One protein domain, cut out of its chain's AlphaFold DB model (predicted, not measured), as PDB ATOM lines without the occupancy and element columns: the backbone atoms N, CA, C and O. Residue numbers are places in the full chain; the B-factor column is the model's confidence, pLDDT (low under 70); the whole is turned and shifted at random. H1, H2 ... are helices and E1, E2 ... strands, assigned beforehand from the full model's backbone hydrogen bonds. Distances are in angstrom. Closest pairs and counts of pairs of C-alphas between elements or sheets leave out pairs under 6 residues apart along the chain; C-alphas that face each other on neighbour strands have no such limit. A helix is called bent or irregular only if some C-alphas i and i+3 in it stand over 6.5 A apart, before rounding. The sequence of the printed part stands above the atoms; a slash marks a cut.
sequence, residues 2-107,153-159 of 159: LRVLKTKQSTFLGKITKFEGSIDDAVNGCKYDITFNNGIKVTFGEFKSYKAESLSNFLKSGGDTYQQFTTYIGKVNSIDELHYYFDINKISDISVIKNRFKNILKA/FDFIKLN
ATOM      1  N   LEU A   2      46.498 -24.323 -37.189       48.28
ATOM      2  CA  LEU A   2      46.730 -22.889 -36.945       48.28
ATOM      3  C   LEU A   2      45.483 -22.012 -37.147       48.28
ATOM      4  O   LEU A   2      45.299 -21.065 -36.405       48.28
ATOM      5  N   ARG A   3      44.618 -22.324 -38.125       50.44
ATOM      6  CA  ARG A   3      43.413 -21.524 -38.417       50.44
ATOM      7  C   ARG A   3      42.359 -21.625 -37.309       50.44
ATOM      8  O   ARG A   3      41.928 -20.584 -36.849       50.44
ATOM      9  N   VAL A   4      42.026 -22.840 -36.852       54.88
ATOM     10  CA  VAL A   4      41.064 -23.101 -35.755       54.88
ATOM     11  C   VAL A   4      41.575 -22.545 -34.426       54.88
ATOM     12  O   VAL A   4      40.844 -21.866 -33.713       54.88
ATOM     13  N   LEU A   5      42.858 -22.768 -34.122       55.25
ATOM     14  CA  LEU A   5      43.476 -22.214 -32.920       55.25
ATOM     15  C   LEU A   5      43.582 -20.685 -32.991       55.25
ATOM     16  O   LEU A   5      43.376 -20.049 -31.971       55.25
ATOM     17  N   LYS A   6      43.824 -20.081 -34.167       57.34
ATOM     18  CA  LYS A   6      43.835 -18.617 -34.348       57.34
ATOM     19  C   LYS A   6      42.446 -17.985 -34.218       57.34
ATOM     20  O   LYS A   6      42.348 -16.943 -33.581       57.34
ATOM     21  N   THR A   7      41.383 -18.591 -34.761       58.06
ATOM     22  CA  THR A   7      40.005 -18.100 -34.546       58.06
ATOM     23  C   THR A   7      39.567 -18.242 -33.097       58.06
ATOM     24  O   THR A   7      38.857 -17.380 -32.592       58.06
ATOM     25  N   LYS A   8      39.996 -19.298 -32.398       56.19
ATOM     26  CA  LYS A   8      39.742 -19.404 -30.961       56.19
ATOM     27  C   LYS A   8      40.617 -18.433 -30.174       56.19
ATOM     28  O   LYS A   8      40.094 -17.785 -29.286       56.19
ATOM     29  N   GLN A   9      41.882 -18.223 -30.541       52.72
ATOM     30  CA  GLN A   9      42.775 -17.246 -29.911       52.72
ATOM     31  C   GLN A   9      42.220 -15.817 -29.971       52.72
ATOM     32  O   GLN A   9      42.414 -15.085 -29.017       52.72
ATOM     33  N   SER A  10      41.474 -15.415 -31.006       53.69
ATOM     34  CA  SER A  10      40.808 -14.098 -31.000       53.69
ATOM     35  C   SER A  10      39.718 -13.945 -29.931       53.69
ATOM     36  O   SER A  10      39.417 -12.820 -29.547       53.69
ATOM     37  N   THR A  11      39.154 -15.042 -29.414       54.25
ATOM     38  CA  THR A  11      38.216 -15.010 -28.277       54.25
ATOM     39  C   THR A  11      38.939 -14.824 -26.932       54.25
ATOM     40  O   THR A  11      38.308 -14.479 -25.936       54.25
ATOM     41  N   PHE A  12      40.259 -15.033 -26.874       55.28
ATOM     42  CA  PHE A  12      41.040 -14.988 -25.636       55.28
ATOM     43  C   PHE A  12      42.145 -13.950 -25.723       55.28
ATOM     44  O   PHE A  12      42.992 -13.987 -26.607       55.28
ATOM     45  N   LEU A  13      42.218 -13.061 -24.738       55.50
ATOM     46  CA  LEU A  13      43.275 -12.051 -24.630       55.50
ATOM     47  C   LEU A  13      44.640 -12.661 -24.220       55.50
ATOM     48  O   LEU A  13      45.339 -12.094 -23.388       55.50
ATOM     49  N   GLY A  14      45.027 -13.834 -24.742       59.72
ATOM     50  CA  GLY A  14      46.230 -14.567 -24.335       59.72
ATOM     51  C   GLY A  14      46.817 -15.489 -25.407       59.72
ATOM     52  O   GLY A  14      46.186 -15.822 -26.412       59.72
ATOM     53  N   LYS A  15      48.069 -15.914 -25.200       61.66
ATOM     54  CA  LYS A  15      48.732 -16.921 -26.040       61.66
ATOM     55  C   LYS A  15      48.335 -18.313 -25.560       61.66
ATOM     56  O   LYS A  15      48.329 -18.576 -24.360       61.66
ATOM     57  N   ILE A  16      48.041 -19.211 -26.496       66.62
ATOM     58  CA  ILE A  16      47.878 -20.634 -26.188       66.62
ATOM     59  C   ILE A  16      49.253 -21.181 -25.798       66.62
ATOM     60  O   ILE A  16      50.180 -21.133 -26.604       66.62
ATOM     61  N   THR A  17      49.392 -21.674 -24.570       66.56
ATOM     62  CA  THR A  17      50.640 -22.265 -24.059       66.56
ATOM     63  C   THR A  17      50.595 -23.783 -24.019       66.56
ATOM     64  O   THR A  17      51.646 -24.418 -24.014       66.56
ATOM     65  N   LYS A  18      49.395 -24.372 -24.020       66.50
ATOM     66  CA  LYS A  18      49.203 -25.821 -24.055       66.50
ATOM     67  C   LYS A  18      47.901 -26.177 -24.764       66.50
ATOM     68  O   LYS A  18      46.897 -25.496 -24.574       66.50
ATOM     69  N   PHE A  19      47.934 -27.249 -25.548       65.88
ATOM     70  CA  PHE A  19      46.771 -27.888 -26.157       65.88
ATOM     71  C   PHE A  19      46.866 -29.386 -25.862       65.88
ATOM     72  O   PHE A  19      47.857 -30.014 -26.231       65.88
ATOM     73  N   GLU A  20      45.870 -29.938 -25.178       63.78
ATOM     74  CA  GLU A  20      45.764 -31.368 -24.887       63.78
ATOM     75  C   GLU A  20      44.516 -31.917 -25.586       63.78
ATOM     76  O   GLU A  20      43.385 -31.643 -25.187       63.78
ATOM     77  N   GLY A  21      44.738 -32.641 -26.684       60.66
ATOM     78  CA  GLY A  21      43.717 -33.218 -27.560       60.66
ATOM     79  C   GLY A  21      44.341 -33.669 -28.884       60.66
ATOM     80  O   GLY A  21      45.496 -33.339 -29.171       60.66
ATOM     81  N   SER A  22      43.604 -34.417 -29.705       57.12
ATOM     82  CA  SER A  22      44.025 -34.702 -31.082       57.12
ATOM     83  C   SER A  22      43.611 -33.575 -32.039       57.12
ATOM     84  O   SER A  22      42.767 -32.729 -31.741       57.12
ATOM     85  N   ILE A  23      44.233 -33.519 -33.218       52.47
ATOM     86  CA  ILE A  23      43.866 -32.536 -34.252       52.47
ATOM     87  C   ILE A  23      42.444 -32.789 -34.760       52.47
ATOM     88  O   ILE A  23      41.710 -31.830 -35.013       52.47
ATOM     89  N   ASP A  24      42.057 -34.059 -34.860       52.84
ATOM     90  CA  ASP A  24      40.710 -34.459 -35.255       52.84
ATOM     91  C   ASP A  24      39.689 -34.045 -34.193       52.84
ATOM     92  O   ASP A  24      38.574 -33.652 -34.535       52.84
ATOM     93  N   ASP A  25      40.090 -33.985 -32.920       54.03
ATOM     94  CA  ASP A  25      39.225 -33.559 -31.821       54.03
ATOM     95  C   ASP A  25      38.791 -32.090 -31.913       54.03
ATOM     96  O   ASP A  25      37.668 -31.736 -31.536       54.03
ATOM     97  N   ALA A  26      39.652 -31.235 -32.469       53.47
ATOM     98  CA  ALA A  26      39.354 -29.823 -32.704       53.47
ATOM     99  C   ALA A  26      38.377 -29.591 -33.872       53.47
ATOM    100  O   ALA A  26      37.853 -28.485 -34.016       53.47
ATOM    101  N   VAL A  27      38.150 -30.610 -34.710       55.91
ATOM    102  CA  VAL A  27      37.346 -30.532 -35.942       55.91
ATOM    103  C   VAL A  27      36.059 -31.365 -35.840       55.91
ATOM    104  O   VAL A  27      35.006 -30.905 -36.276       55.91
ATOM    105  N   ASN A  28      36.102 -32.546 -35.212       55.41
ATOM    106  CA  ASN A  28      35.043 -33.565 -35.277       55.41
ATOM    107  C   ASN A  28      34.145 -33.677 -34.045       55.41
ATOM    108  O   ASN A  28      33.375 -34.626 -33.918       55.41
ATOM    109  N   GLY A  29      34.143 -32.686 -33.165       53.53
ATOM    110  CA  GLY A  29      33.174 -32.679 -32.080       53.53
ATOM    111  C   GLY A  29      33.647 -33.289 -30.768       53.53
ATOM    112  O   GLY A  29      32.832 -33.821 -30.016       53.53
ATOM    113  N   CYS A  30      34.941 -33.210 -30.484       60.00
ATOM    114  CA  CYS A  30      35.519 -33.845 -29.312       60.00
ATOM    115  C   CYS A  30      35.866 -32.831 -28.211       60.00
ATOM    116  O   CYS A  30      35.554 -31.634 -28.295       60.00
ATOM    117  N   LYS A  31      36.471 -33.361 -27.144       63.69
ATOM    118  CA  LYS A  31      36.963 -32.633 -25.978       63.69
ATOM    119  C   LYS A  31      38.443 -32.319 -26.172       63.69
ATOM    120  O   LYS A  31      39.220 -33.226 -26.456       63.69
ATOM    121  N   TYR A  32      38.827 -31.067 -25.979       65.62
ATOM    122  CA  TYR A  32      40.232 -30.685 -25.894       65.62
ATOM    123  C   TYR A  32      40.418 -29.602 -24.838       65.62
ATOM    124  O   TYR A  32      39.561 -28.733 -24.645       65.62
ATOM    125  N   ASP A  33      41.553 -29.657 -24.155       66.56
ATOM    126  CA  ASP A  33      41.911 -28.711 -23.112       66.56
ATOM    127  C   ASP A  33      42.920 -27.708 -23.669       66.56
ATOM    128  O   ASP A  33      43.921 -28.075 -24.290       66.56
ATOM    129  N   ILE A  34      42.663 -26.419 -23.461       67.75
ATOM    130  CA  ILE A  34      43.581 -25.347 -23.835       67.75
ATOM    131  C   ILE A  34      43.991 -24.596 -22.580       67.75
ATOM    132  O   ILE A  34      43.160 -24.122 -21.808       67.75
ATOM    133  N   THR A  35      45.296 -24.443 -22.394       67.56
ATOM    134  CA  THR A  35      45.835 -23.500 -21.416       67.56
ATOM    135  C   THR A  35      46.221 -22.219 -22.135       67.56
ATOM    136  O   THR A  35      46.952 -22.239 -23.131       67.56
ATOM    137  N   PHE A  36      45.731 -21.103 -21.614       71.00
ATOM    138  CA  PHE A  36      46.075 -19.764 -22.061       71.00
ATOM    139  C   PHE A  36      46.984 -19.103 -21.034       71.00
ATOM    140  O   PHE A  36      46.828 -19.292 -19.830       71.00
ATOM    141  N   ASN A  37      47.909 -18.285 -21.517       62.41
ATOM    142  CA  ASN A  37      48.678 -17.377 -20.684       62.41
ATOM    143  C   ASN A  37      48.713 -16.005 -21.363       62.41
ATOM    144  O   ASN A  37      49.140 -15.880 -22.516       62.41
ATOM    145  N   ASN A  38      48.245 -14.974 -20.666       64.38
ATOM    146  CA  ASN A  38      48.291 -13.591 -21.149       64.38
ATOM    147  C   ASN A  38      49.519 -12.807 -20.639       64.38
ATOM    148  O   ASN A  38      49.599 -11.601 -20.832       64.38
ATOM    149  N   GLY A  39      50.479 -13.487 -20.005       55.34
ATOM    150  CA  GLY A  39      51.679 -12.909 -19.394       55.34
ATOM    151  C   GLY A  39      51.512 -12.541 -17.918       55.34
ATOM    152  O   GLY A  39      52.514 -12.369 -17.233       55.34
ATOM    153  N   ILE A  40      50.272 -12.459 -17.424       58.28
ATOM    154  CA  ILE A  40      49.936 -12.084 -16.040       58.28
ATOM    155  C   ILE A  40      49.195 -13.228 -15.335       58.28
ATOM    156  O   ILE A  40      49.395 -13.463 -14.147       58.28
ATOM    157  N   LYS A  41      48.351 -13.955 -16.071       65.62
ATOM    158  CA  LYS A  41      47.444 -14.968 -15.544       65.62
ATOM    159  C   LYS A  41      47.389 -16.190 -16.458       65.62
ATOM    160  O   LYS A  41      47.286 -16.067 -17.684       65.62
ATOM    161  N   VAL A  42      47.453 -17.372 -15.845       62.22
ATOM    162  CA  VAL A  42      47.181 -18.647 -16.516       62.22
ATOM    163  C   VAL A  42      45.682 -18.899 -16.437       62.22
ATOM    164  O   VAL A  42      45.056 -18.695 -15.404       62.22
ATOM    165  N   THR A  43      45.080 -19.287 -17.550       67.75
ATOM    166  CA  THR A  43      43.642 -19.524 -17.641       67.75
ATOM    167  C   THR A  43      43.412 -20.855 -18.325       67.75
ATOM    168  O   THR A  43      43.973 -21.122 -19.389       67.75
ATOM    169  N   PHE A  44      42.595 -21.697 -17.707       66.62
ATOM    170  CA  PHE A  44      42.273 -23.015 -18.231       66.62
ATOM    171  C   PHE A  44      40.950 -22.926 -18.976       66.62
ATOM    172  O   PHE A  44      39.929 -22.593 -18.383       66.62
ATOM    173  N   GLY A  45      40.988 -23.170 -20.284       62.38
ATOM    174  CA  GLY A  45      39.822 -23.247 -21.149       62.38
ATOM    175  C   GLY A  45      39.593 -24.678 -21.603       62.38
ATOM    176  O   GLY A  45      40.325 -25.164 -22.461       62.38
ATOM    177  N   GLU A  46      38.574 -25.349 -21.080       64.62
ATOM    178  CA  GLU A  46      38.151 -26.639 -21.631       64.62
ATOM    179  C   GLU A  46      37.105 -26.409 -22.718       64.62
ATOM    180  O   GLU A  46      36.081 -25.766 -22.472       64.62
ATOM    181  N   PHE A  47      37.350 -26.938 -23.915       64.75
ATOM    182  CA  PHE A  47      36.438 -26.808 -25.042       64.75
ATOM    183  C   PHE A  47      35.670 -28.099 -25.239       64.75
ATOM    184  O   PHE A  47      36.234 -29.179 -25.433       64.75
ATOM    185  N   LYS A  48      34.350 -27.963 -25.208       64.19
ATOM    186  CA  LYS A  48      33.415 -29.074 -25.303       64.19
ATOM    187  C   LYS A  48      32.518 -28.860 -26.498       64.19
ATOM    188  O   LYS A  48      31.779 -27.881 -26.567       64.19
ATOM    189  N   SER A  49      32.557 -29.804 -27.427       56.88
ATOM    190  CA  SER A  49      31.734 -29.759 -28.633       56.88
ATOM    191  C   SER A  49      30.852 -31.009 -28.765       56.88
ATOM    192  O   SER A  49      30.674 -31.577 -29.843       56.88
ATOM    193  N   TYR A  50      30.257 -31.419 -27.642       59.97
ATOM    194  CA  TYR A  50      29.242 -32.473 -27.585       59.97
ATOM    195  C   TYR A  50      27.929 -32.023 -28.225       59.97
ATOM    196  O   TYR A  50      27.527 -30.874 -28.063       59.97
ATOM    197  N   LYS A  51      27.213 -32.951 -28.871       54.91
ATOM    198  CA  LYS A  51      25.775 -32.789 -29.127       54.91
ATOM    199  C   LYS A  51      25.012 -32.884 -27.800       54.91
ATOM    200  O   LYS A  51      25.448 -33.602 -26.896       54.91
ATOM    201  N   ALA A  52      23.870 -32.205 -27.687       55.22
ATOM    202  CA  ALA A  52      23.084 -32.147 -26.451       55.22
ATOM    203  C   ALA A  52      22.755 -33.534 -25.848       55.22
ATOM    204  O   ALA A  52      22.752 -33.711 -24.630       55.22
ATOM    205  N   GLU A  53      22.563 -34.535 -26.703       55.16
ATOM    206  CA  GLU A  53      22.264 -35.930 -26.354       55.16
ATOM    207  C   GLU A  53      23.396 -36.610 -25.553       55.16
ATOM    208  O   GLU A  53      23.136 -37.376 -24.621       55.16
ATOM    209  N   SER A  54      24.659 -36.271 -25.840       58.22
ATOM    210  CA  SER A  54      25.846 -36.837 -25.175       58.22
ATOM    211  C   SER A  54      26.147 -36.199 -23.810       58.22
ATOM    212  O   SER A  54      26.907 -36.760 -23.022       58.22
ATOM    213  N   LEU A  55      25.517 -35.063 -23.476       58.69
ATOM    214  CA  LEU A  55      25.669 -34.394 -22.170       58.69
ATOM    215  C   LEU A  55      25.094 -35.209 -21.008       58.69
ATOM    216  O   LEU A  55      25.485 -35.009 -19.858       58.69
ATOM    217  N   SER A  56      24.146 -36.105 -21.295       56.56
ATOM    218  CA  SER A  56      23.495 -36.969 -20.306       56.56
ATOM    219  C   SER A  56      24.488 -37.897 -19.592       56.56
ATOM    220  O   SER A  56      24.378 -38.095 -18.382       56.56
ATOM    221  N   ASN A  57      25.504 -38.385 -20.311       54.31
ATOM    222  CA  ASN A  57      26.562 -39.244 -19.774       54.31
ATOM    223  C   ASN A  57      27.724 -38.459 -19.162       54.31
ATOM    224  O   ASN A  57      28.482 -38.993 -18.359       54.31
ATOM    225  N   PHE A  58      27.849 -37.187 -19.526       53.38
ATOM    226  CA  PHE A  58      29.044 -36.404 -19.273       53.38
ATOM    227  C   PHE A  58      29.188 -35.946 -17.815       53.38
ATOM    228  O   PHE A  58      30.294 -35.720 -17.350       53.38
ATOM    229  N   LEU A  59      28.093 -35.810 -17.063       56.72
ATOM    230  CA  LEU A  59      28.073 -35.093 -15.778       56.72
ATOM    231  C   LEU A  59      27.353 -35.902 -14.683       56.72
ATOM    232  O   LEU A  59      26.481 -35.382 -13.988       56.72
ATOM    233  N   LYS A  60      27.679 -37.196 -14.559       58.47
ATOM    234  CA  LYS A  60      27.253 -38.026 -13.417       58.47
ATOM    235  C   LYS A  60      28.151 -37.747 -12.205       58.47
ATOM    236  O   LYS A  60      29.340 -37.481 -12.375       58.47
ATOM    237  N   SER A  61      27.593 -37.821 -10.994       52.22
ATOM    238  CA  SER A  61      28.393 -37.767  -9.760       52.22
ATOM    239  C   SER A  61      29.429 -38.897  -9.786       52.22
ATOM    240  O   SER A  61      29.061 -40.038 -10.060       52.22
ATOM    241  N   GLY A  62      30.711 -38.576  -9.595       55.25
ATOM    242  CA  GLY A  62      31.812 -39.542  -9.729       55.25
ATOM    243  C   GLY A  62      32.223 -39.907 -11.167       55.25
ATOM    244  O   GLY A  62      33.073 -40.773 -11.336       55.25
ATOM    245  N   GLY A  63      31.649 -39.277 -12.199       63.00
ATOM    246  CA  GLY A  63      32.073 -39.456 -13.594       63.00
ATOM    247  C   GLY A  63      33.256 -38.563 -13.992       63.00
ATOM    248  O   GLY A  63      33.618 -37.637 -13.263       63.00
ATOM    249  N   ASP A  64      33.806 -38.788 -15.188       64.88
ATOM    250  CA  ASP A  64      35.012 -38.115 -15.700       64.88
ATOM    251  C   ASP A  64      34.985 -36.587 -15.557       64.88
ATOM    252  O   ASP A  64      35.999 -35.974 -15.223       64.88
ATOM    253  N   THR A  65      33.827 -35.943 -15.747       67.75
ATOM    254  CA  THR A  65      33.749 -34.479 -15.629       67.75
ATOM    255  C   THR A  65      33.828 -33.978 -14.196       67.75
ATOM    256  O   THR A  65      34.370 -32.899 -13.981       67.75
ATOM    257  N   TYR A  66      33.331 -34.730 -13.208       76.31
ATOM    258  CA  TYR A  66      33.541 -34.369 -11.804       76.31
ATOM    259  C   TYR A  66      35.036 -34.406 -11.473       76.31
ATOM    260  O   TYR A  66      35.567 -33.436 -10.944       76.31
ATOM    261  N   GLN A  67      35.723 -35.484 -11.862       81.06
ATOM    262  CA  GLN A  67      37.152 -35.652 -11.601       81.06
ATOM    263  C   GLN A  67      38.016 -34.616 -12.335       81.06
ATOM    264  O   GLN A  67      39.004 -34.113 -11.799       81.06
ATOM    265  N   GLN A  68      37.640 -34.259 -13.561       76.06
ATOM    266  CA  GLN A  68      38.300 -33.183 -14.299       76.06
ATOM    267  C   GLN A  68      38.036 -31.822 -13.665       76.06
ATOM    268  O   GLN A  68      38.973 -31.047 -13.489       76.06
ATOM    269  N   PHE A  69      36.790 -31.542 -13.273       84.44
ATOM    270  CA  PHE A  69      36.445 -30.300 -12.593       84.44
ATOM    271  C   PHE A  69      37.243 -30.141 -11.297       84.44
ATOM    272  O   PHE A  69      37.871 -29.102 -11.114       84.44
ATOM    273  N   THR A  70      37.306 -31.175 -10.448       87.50
ATOM    274  CA  THR A  70      38.116 -31.152  -9.219       87.50
ATOM    275  C   THR A  70      39.607 -30.981  -9.519       87.50
ATOM    276  O   THR A  70      40.285 -30.177  -8.881       87.50
ATOM    277  N   THR A  71      40.117 -31.644 -10.560       85.56
ATOM    278  CA  THR A  71      41.501 -31.457 -11.023       85.56
ATOM    279  C   THR A  71      41.784 -30.011 -11.438       85.56
ATOM    280  O   THR A  71      42.873 -29.505 -11.175       85.56
ATOM    281  N   TYR A  72      40.844 -29.333 -12.100       83.81
ATOM    282  CA  TYR A  72      41.045 -27.961 -12.576       83.81
ATOM    283  C   TYR A  72      40.903 -26.929 -11.474       83.81
ATOM    284  O   TYR A  72      41.764 -26.058 -11.371       83.81
ATOM    285  N   ILE A  73      39.893 -27.051 -10.610       90.44
ATOM    286  CA  ILE A  73      39.785 -26.154  -9.456       90.44
ATOM    287  C   ILE A  73      41.008 -26.282  -8.540       90.44
ATOM    288  O   ILE A  73      41.445 -25.281  -7.993       90.44
ATOM    289  N   GLY A  74      41.629 -27.465  -8.433       89.75
ATOM    290  CA  GLY A  74      42.875 -27.653  -7.680       89.75
ATOM    291  C   GLY A  74      44.120 -27.004  -8.309       89.75
ATOM    292  O   GLY A  74      45.150 -26.910  -7.647       89.75
ATOM    293  N   LYS A  75      44.052 -26.556  -9.571       86.12
ATOM    294  CA  LYS A  75      45.172 -25.938 -10.312       86.12
ATOM    295  C   LYS A  75      45.089 -24.414 -10.414       86.12
ATOM    296  O   LYS A  75      46.054 -23.801 -10.868       86.12
ATOM    297  N   VAL A  76      43.960 -23.815 -10.043       86.75
ATOM    298  CA  VAL A  76      43.722 -22.367 -10.149       86.75
ATOM    299  C   VAL A  76      43.801 -21.685  -8.790       86.75
ATOM    300  O   VAL A  76      43.497 -22.284  -7.761       86.75
ATOM    301  N   ASN A  77      44.170 -20.409  -8.773       89.31
ATOM    302  CA  ASN A  77      44.156 -19.585  -7.563       89.31
ATOM    303  C   ASN A  77      42.823 -18.855  -7.365       89.31
ATOM    304  O   ASN A  77      42.504 -18.453  -6.246       89.31
ATOM    305  N   SER A  78      42.055 -18.681  -8.442       89.38
ATOM    306  CA  SER A  78      40.781 -17.965  -8.451       89.38
ATOM    307  C   SER A  78      39.813 -18.577  -9.467       89.38
ATOM    308  O   SER A  78      40.224 -19.099 -10.503       89.38
ATOM    309  N   ILE A  79      38.507 -18.506  -9.187       87.88
ATOM    310  CA  ILE A  79      37.457 -19.050 -10.066       87.88
ATOM    311  C   ILE A  79      37.461 -18.395 -11.454       87.88
ATOM    312  O   ILE A  79      37.111 -19.025 -12.447       87.88
ATOM    313  N   ASP A  80      37.914 -17.147 -11.546       85.06
ATOM    314  CA  ASP A  80      38.010 -16.396 -12.795       85.06
ATOM    315  C   ASP A  80      39.192 -16.842 -13.685       85.06
ATOM    316  O   ASP A  80      39.349 -16.335 -14.795       85.06
ATOM    317  N   GLU A  81      40.061 -17.743 -13.215       86.06
ATOM    318  CA  GLU A  81      41.073 -18.455 -14.019       86.06
ATOM    319  C   GLU A  81      40.509 -19.724 -14.671       86.06
ATOM    320  O   GLU A  81      41.123 -20.286 -15.584       86.06
ATOM    321  N   LEU A  82      39.345 -20.184 -14.212       86.44
ATOM    322  CA  LEU A  82      38.657 -21.331 -14.773       86.44
ATOM    323  C   LEU A  82      37.690 -20.861 -15.849       86.44
ATOM    324  O   LEU A  82      36.866 -19.978 -15.610       86.44
ATOM    325  N   HIS A  83      37.746 -21.474 -17.026       84.44
ATOM    326  CA  HIS A  83      36.762 -21.263 -18.071       84.44
ATOM    327  C   HIS A  83      36.396 -22.575 -18.780       84.44
ATOM    328  O   HIS A  83      37.240 -23.335 -19.245       84.44
ATOM    329  N   TYR A  84      35.104 -22.821 -18.930       81.06
ATOM    330  CA  TYR A  84      34.555 -23.901 -19.734       81.06
ATOM    331  C   TYR A  84      33.840 -23.293 -20.931       81.06
ATOM    332  O   TYR A  84      32.877 -22.545 -20.761       81.06
ATOM    333  N   TYR A  85      34.293 -23.636 -22.132       78.19
ATOM    334  CA  TYR A  85      33.709 -23.178 -23.383       78.19
ATOM    335  C   TYR A  85      32.940 -24.299 -24.049       78.19
ATOM    336  O   TYR A  85      33.479 -25.353 -24.386       78.19
ATOM    337  N   PHE A  86      31.668 -24.033 -24.274       75.44
ATOM    338  CA  PHE A  86      30.776 -24.929 -24.975       75.44
ATOM    339  C   PHE A  86      30.466 -24.365 -26.356       75.44
ATOM    340  O   PHE A  86      30.237 -23.167 -26.496       75.44
ATOM    341  N   ASP A  87      30.469 -25.232 -27.365       71.94
ATOM    342  CA  ASP A  87      30.178 -24.850 -28.749       71.94
ATOM    343  C   ASP A  87      28.730 -24.357 -28.890       71.94
ATOM    344  O   ASP A  87      27.787 -25.134 -28.701       71.94
ATOM    345  N   ILE A  88      28.551 -23.082 -29.245       74.19
ATOM    346  CA  ILE A  88      27.231 -22.453 -29.418       74.19
ATOM    347  C   ILE A  88      26.386 -23.129 -30.506       74.19
ATOM    348  O   ILE A  88      25.160 -23.130 -30.431       74.19
ATOM    349  N   ASN A  89      27.017 -23.771 -31.494       73.00
ATOM    350  CA  ASN A  89      26.299 -24.480 -32.557       73.00
ATOM    351  C   ASN A  89      25.763 -25.841 -32.095       73.00
ATOM    352  O   ASN A  89      25.014 -26.491 -32.823       73.00
ATOM    353  N   LYS A  90      26.170 -26.305 -30.907       69.56
ATOM    354  CA  LYS A  90      25.809 -27.623 -30.365       69.56
ATOM    355  C   LYS A  90      25.066 -27.549 -29.042       69.56
ATOM    356  O   LYS A  90      24.283 -28.448 -28.733       69.56
ATOM    357  N   ILE A  91      25.304 -26.490 -28.275       72.19
ATOM    358  CA  ILE A  91      24.595 -26.165 -27.046       72.19
ATOM    359  C   ILE A  91      23.710 -24.956 -27.319       72.19
ATOM    360  O   ILE A  91      24.177 -23.821 -27.324       72.19
ATOM    361  N   SER A  92      22.418 -25.209 -27.515       70.19
ATOM    362  CA  SER A  92      21.420 -24.151 -27.689       70.19
ATOM    363  C   SER A  92      21.090 -23.422 -26.386       70.19
ATOM    364  O   SER A  92      20.658 -22.275 -26.426       70.19
ATOM    365  N   ASP A  93      21.298 -24.070 -25.235       81.12
ATOM    366  CA  ASP A  93      20.970 -23.513 -23.925       81.12
ATOM    367  C   ASP A  93      22.048 -23.826 -22.873       81.12
ATOM    368  O   ASP A  93      22.201 -24.955 -22.393       81.12
ATOM    369  N   ILE A  94      22.786 -22.787 -22.473       84.44
ATOM    370  CA  ILE A  94      23.800 -22.854 -21.413       84.44
ATOM    371  C   ILE A  94      23.191 -23.171 -20.039       84.44
ATOM    372  O   ILE A  94      23.880 -23.720 -19.175       84.44
ATOM    373  N   SER A  95      21.901 -22.881 -19.829       88.31
ATOM    374  CA  SER A  95      21.196 -23.144 -18.574       88.31
ATOM    375  C   SER A  95      21.207 -24.637 -18.230       88.31
ATOM    376  O   SER A  95      21.362 -24.996 -17.060       88.31
ATOM    377  N   VAL A  96      21.154 -25.509 -19.247       84.06
ATOM    378  CA  VAL A  96      21.262 -26.969 -19.111       84.06
ATOM    379  C   VAL A  96      22.619 -27.356 -18.532       84.06
ATOM    380  O   VAL A  96      22.698 -28.200 -17.639       84.06
ATOM    381  N   ILE A  97      23.695 -26.724 -19.002       82.94
ATOM    382  CA  ILE A  97      25.052 -26.968 -18.507       82.94
ATOM    383  C   ILE A  97      25.184 -26.483 -17.064       82.94
ATOM    384  O   ILE A  97      25.606 -27.248 -16.194       82.94
ATOM    385  N   LYS A  98      24.772 -25.242 -16.787       90.88
ATOM    386  CA  LYS A  98      24.852 -24.657 -15.443       90.88
ATOM    387  C   LYS A  98      24.014 -25.445 -14.426       90.88
ATOM    388  O   LYS A  98      24.483 -25.703 -13.323       90.88
ATOM    389  N   ASN A  99      22.830 -25.931 -14.808       88.75
ATOM    390  CA  ASN A  99      22.002 -26.803 -13.962       88.75
ATOM    391  C   ASN A  99      22.689 -28.136 -13.633       88.75
ATOM    392  O   ASN A  99      22.585 -28.633 -12.512       88.75
ATOM    393  N   ARG A 100      23.431 -28.716 -14.579       84.50
ATOM    394  CA  ARG A 100      24.204 -29.937 -14.314       84.50
ATOM    395  C   ARG A 100      25.369 -29.674 -13.362       84.50
ATOM    396  O   ARG A 100      25.549 -30.441 -12.421       84.50
ATOM    397  N   PHE A 101      26.108 -28.580 -13.550       88.88
ATOM    398  CA  PHE A 101      27.147 -28.171 -12.599       88.88
ATOM    399  C   PHE A 101      26.567 -27.903 -11.210       88.88
ATOM    400  O   PHE A 101      27.124 -28.380 -10.229       88.88
ATOM    401  N   LYS A 102      25.407 -27.245 -11.117       91.81
ATOM    402  CA  LYS A 102      24.669 -27.073  -9.858       91.81
ATOM    403  C   LYS A 102      24.418 -28.409  -9.150       91.81
ATOM    404  O   LYS A 102      24.631 -28.494  -7.943       91.81
ATOM    405  N   ASN A 103      24.027 -29.455  -9.876       89.31
ATOM    406  CA  ASN A 103      23.830 -30.787  -9.293       89.31
ATOM    407  C   ASN A 103      25.147 -31.428  -8.825       89.31
ATOM    408  O   ASN A 103      25.168 -32.038  -7.759       89.31
ATOM    409  N   ILE A 104      26.243 -31.266  -9.576       88.81
ATOM    410  CA  ILE A 104      27.572 -31.753  -9.167       88.81
ATOM    411  C   ILE A 104      28.050 -31.048  -7.899       88.81
ATOM    412  O   ILE A 104      28.508 -31.731  -6.982       88.81
ATOM    413  N   LEU A 105      27.912 -29.719  -7.840       92.50
ATOM    414  CA  LEU A 105      28.254 -28.926  -6.661       92.50
ATOM    415  C   LEU A 105      27.468 -29.420  -5.445       92.50
ATOM    416  O   LEU A 105      28.076 -29.745  -4.436       92.50
ATOM    417  N   LYS A 106      26.138 -29.565  -5.555       93.25
ATOM    418  CA  LYS A 106      25.289 -30.073  -4.459       93.25
ATOM    419  C   LYS A 106      25.697 -31.475  -4.003       93.25
ATOM    420  O   LYS A 106      25.826 -31.717  -2.811       93.25
ATOM    421  N   ALA A 107      25.899 -32.396  -4.946       91.06
ATOM    422  CA  ALA A 107      26.189 -33.794  -4.637       91.06
ATOM    423  C   ALA A 107      27.591 -34.014  -4.040       91.06
ATOM    424  O   ALA A 107      27.817 -35.040  -3.409       91.06
ATOM    425  N   PHE A 153      28.811 -19.692 -11.492       94.19
ATOM    426  CA  PHE A 153      28.796 -20.364 -12.791       94.19
ATOM    427  C   PHE A 153      29.338 -19.506 -13.946       94.19
ATOM    428  O   PHE A 153      29.228 -19.924 -15.099       94.19
ATOM    429  N   ASP A 154      29.921 -18.334 -13.685       92.62
ATOM    430  CA  ASP A 154      30.428 -17.427 -14.733       92.62
ATOM    431  C   ASP A 154      31.692 -17.949 -15.433       92.62
ATOM    432  O   ASP A 154      32.066 -17.485 -16.515       92.62
ATOM    433  N   PHE A 155      32.308 -18.992 -14.872       88.75
ATOM    434  CA  PHE A 155      33.327 -19.768 -15.566       88.75
ATOM    435  C   PHE A 155      32.766 -20.548 -16.770       88.75
ATOM    436  O   PHE A 155      33.540 -20.987 -17.610       88.75
ATOM    437  N   ILE A 156      31.446 -20.729 -16.897       88.31
ATOM    438  CA  ILE A 156      30.807 -21.474 -17.994       88.31
ATOM    439  C   ILE A 156      30.347 -20.493 -19.076       88.31
ATOM    440  O   ILE A 156      29.569 -19.580 -18.797       88.31
ATOM    441  N   LYS A 157      30.796 -20.695 -20.319       85.56
ATOM    442  CA  LYS A 157      30.582 -19.785 -21.456       85.56
ATOM    443  C   LYS A 157      30.237 -20.545 -22.742       85.56
ATOM    444  O   LYS A 157      30.637 -21.696 -22.919       85.56
ATOM    445  N   LEU A 158      29.518 -19.884 -23.654       79.75
ATOM    446  CA  LEU A 158      29.327 -20.338 -25.040       79.75
ATOM    447  C   LEU A 158      30.363 -19.664 -25.957       79.75
ATOM    448  O   LEU A 158      30.706 -18.504 -25.723       79.75
ATOM    449  N   ASN A 159      30.874 -20.379 -26.965       70.19
ATOM    450  CA  ASN A 159      31.830 -19.882 -27.974       70.19
ATOM    451  C   ASN A 159      31.806 -20.729 -29.257       70.19
ATOM    452  O   ASN A 159      31.115 -21.763 -29.270       70.19
TER     453      ASN A 159
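Overview. This is residues 2 to 107 and 153 to 159 of the 159 residues of an uncharacterized protein of Flavobacterium columnare (UniProt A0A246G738). One strongly twisted sheet of five strands makes the core, with H3 over one of its faces and running along E3 and E4. H1 sits at the E1 edge and H4 at the E5 edge, both only grazing the sheet, while H2 is off the sheet, near H4. The printed part has 113 residues, in chain order H1 E1 E2 E3 H2 H3 E4 H4 E5; the sheet, E1 E2 E3 E4 E5 across, is mixed, and the class is mixed, helices and strands. It is compact, with a radius of gyration of the C-alphas of 13.7 A, and spans 36 by 32 by 22 A.

Arrangement. In the sheet, E1 (residues 15 to 20), E2 (31 to 37) and E3 (42 to 48) form a meander, each strand the antiparallel neighbour of the one before. E1 and E2 are a hairpin at 151 degrees, with N 17 and O 35 within hydrogen-bond range at 2.9 A. E2 and E3 are a hairpin at 160 degrees, with N 34 and O 45 at 2.8 A. E4 (82 to 86) is parallel to E3 at 23 degrees, with N 83 and O 44 at 2.8 A. The edge strand E5 (156 to 158) is parallel to E4 at 35 degrees, with N 157 and O 84 at 2.8 A. H2 (52 to 58) and H3 (64 to 73) lie between E3 and E4 in the chain, a strand-helix-strand unit, two parallel neighbours joined through helices, with a right-handed crossover. H3 is on the sheet at a height of 11.2 A, over E3 and E4; the closest C-alphas of H3 and E4, Ile 73 and Leu 82, are 7.3 A apart. H4 (94 to 107) only grazes the sheet; its closest C-alpha pair with E5 is Ile 94 and Leu 158, 7.1 A. H3 and H4 are close but not clearly touching and about perpendicular at 84 degrees, their closest C-alphas being Tyr 66 and Ile 104, 7.0 A. H2 is not on the sheet and is near H4; it is neither bent nor irregular, but only just: C-alphas 53 and 56 are 6.3 A apart. H1 (2 to 9) only grazes the sheet, and the closest C-alphas of H1 and E1, Gln 9 and Lys 15, are 7.1 A apart. In H1, H3 and H4 every O i to N i+4 pair is within hydrogen-bond range; in H2 it is 0 of 3, beside 3 of 4 O i to N i+3 pairs.

Along the chain. E2 measures 20.0 A from first to last C-alpha, E3 19.4 A, E1 14.8 A, E4 13.4 A and E5 7.3 A. H4 measures 20.2 A, H3 14.3 A, H2 10.3 A and H1 9.8 A. C-alpha 2, where H1 begins, is at (46.730, -22.889, -36.945), and C-alpha 158, where E5 ends, is at (29.327, -20.338, -25.040).

Size, cuts and confidence. The C-alphas farthest apart, Arg 3 and Ala 107, are 39.9 A apart. Residues 108 to 152 are not printed; C-alphas 107 and 153 are 15.9 A apart across the cut. Of the links printed whole, none is long. Mean pLDDT of the printed part is 70.1; residues 2 to 35, 37 to 65 and 90 are under 70.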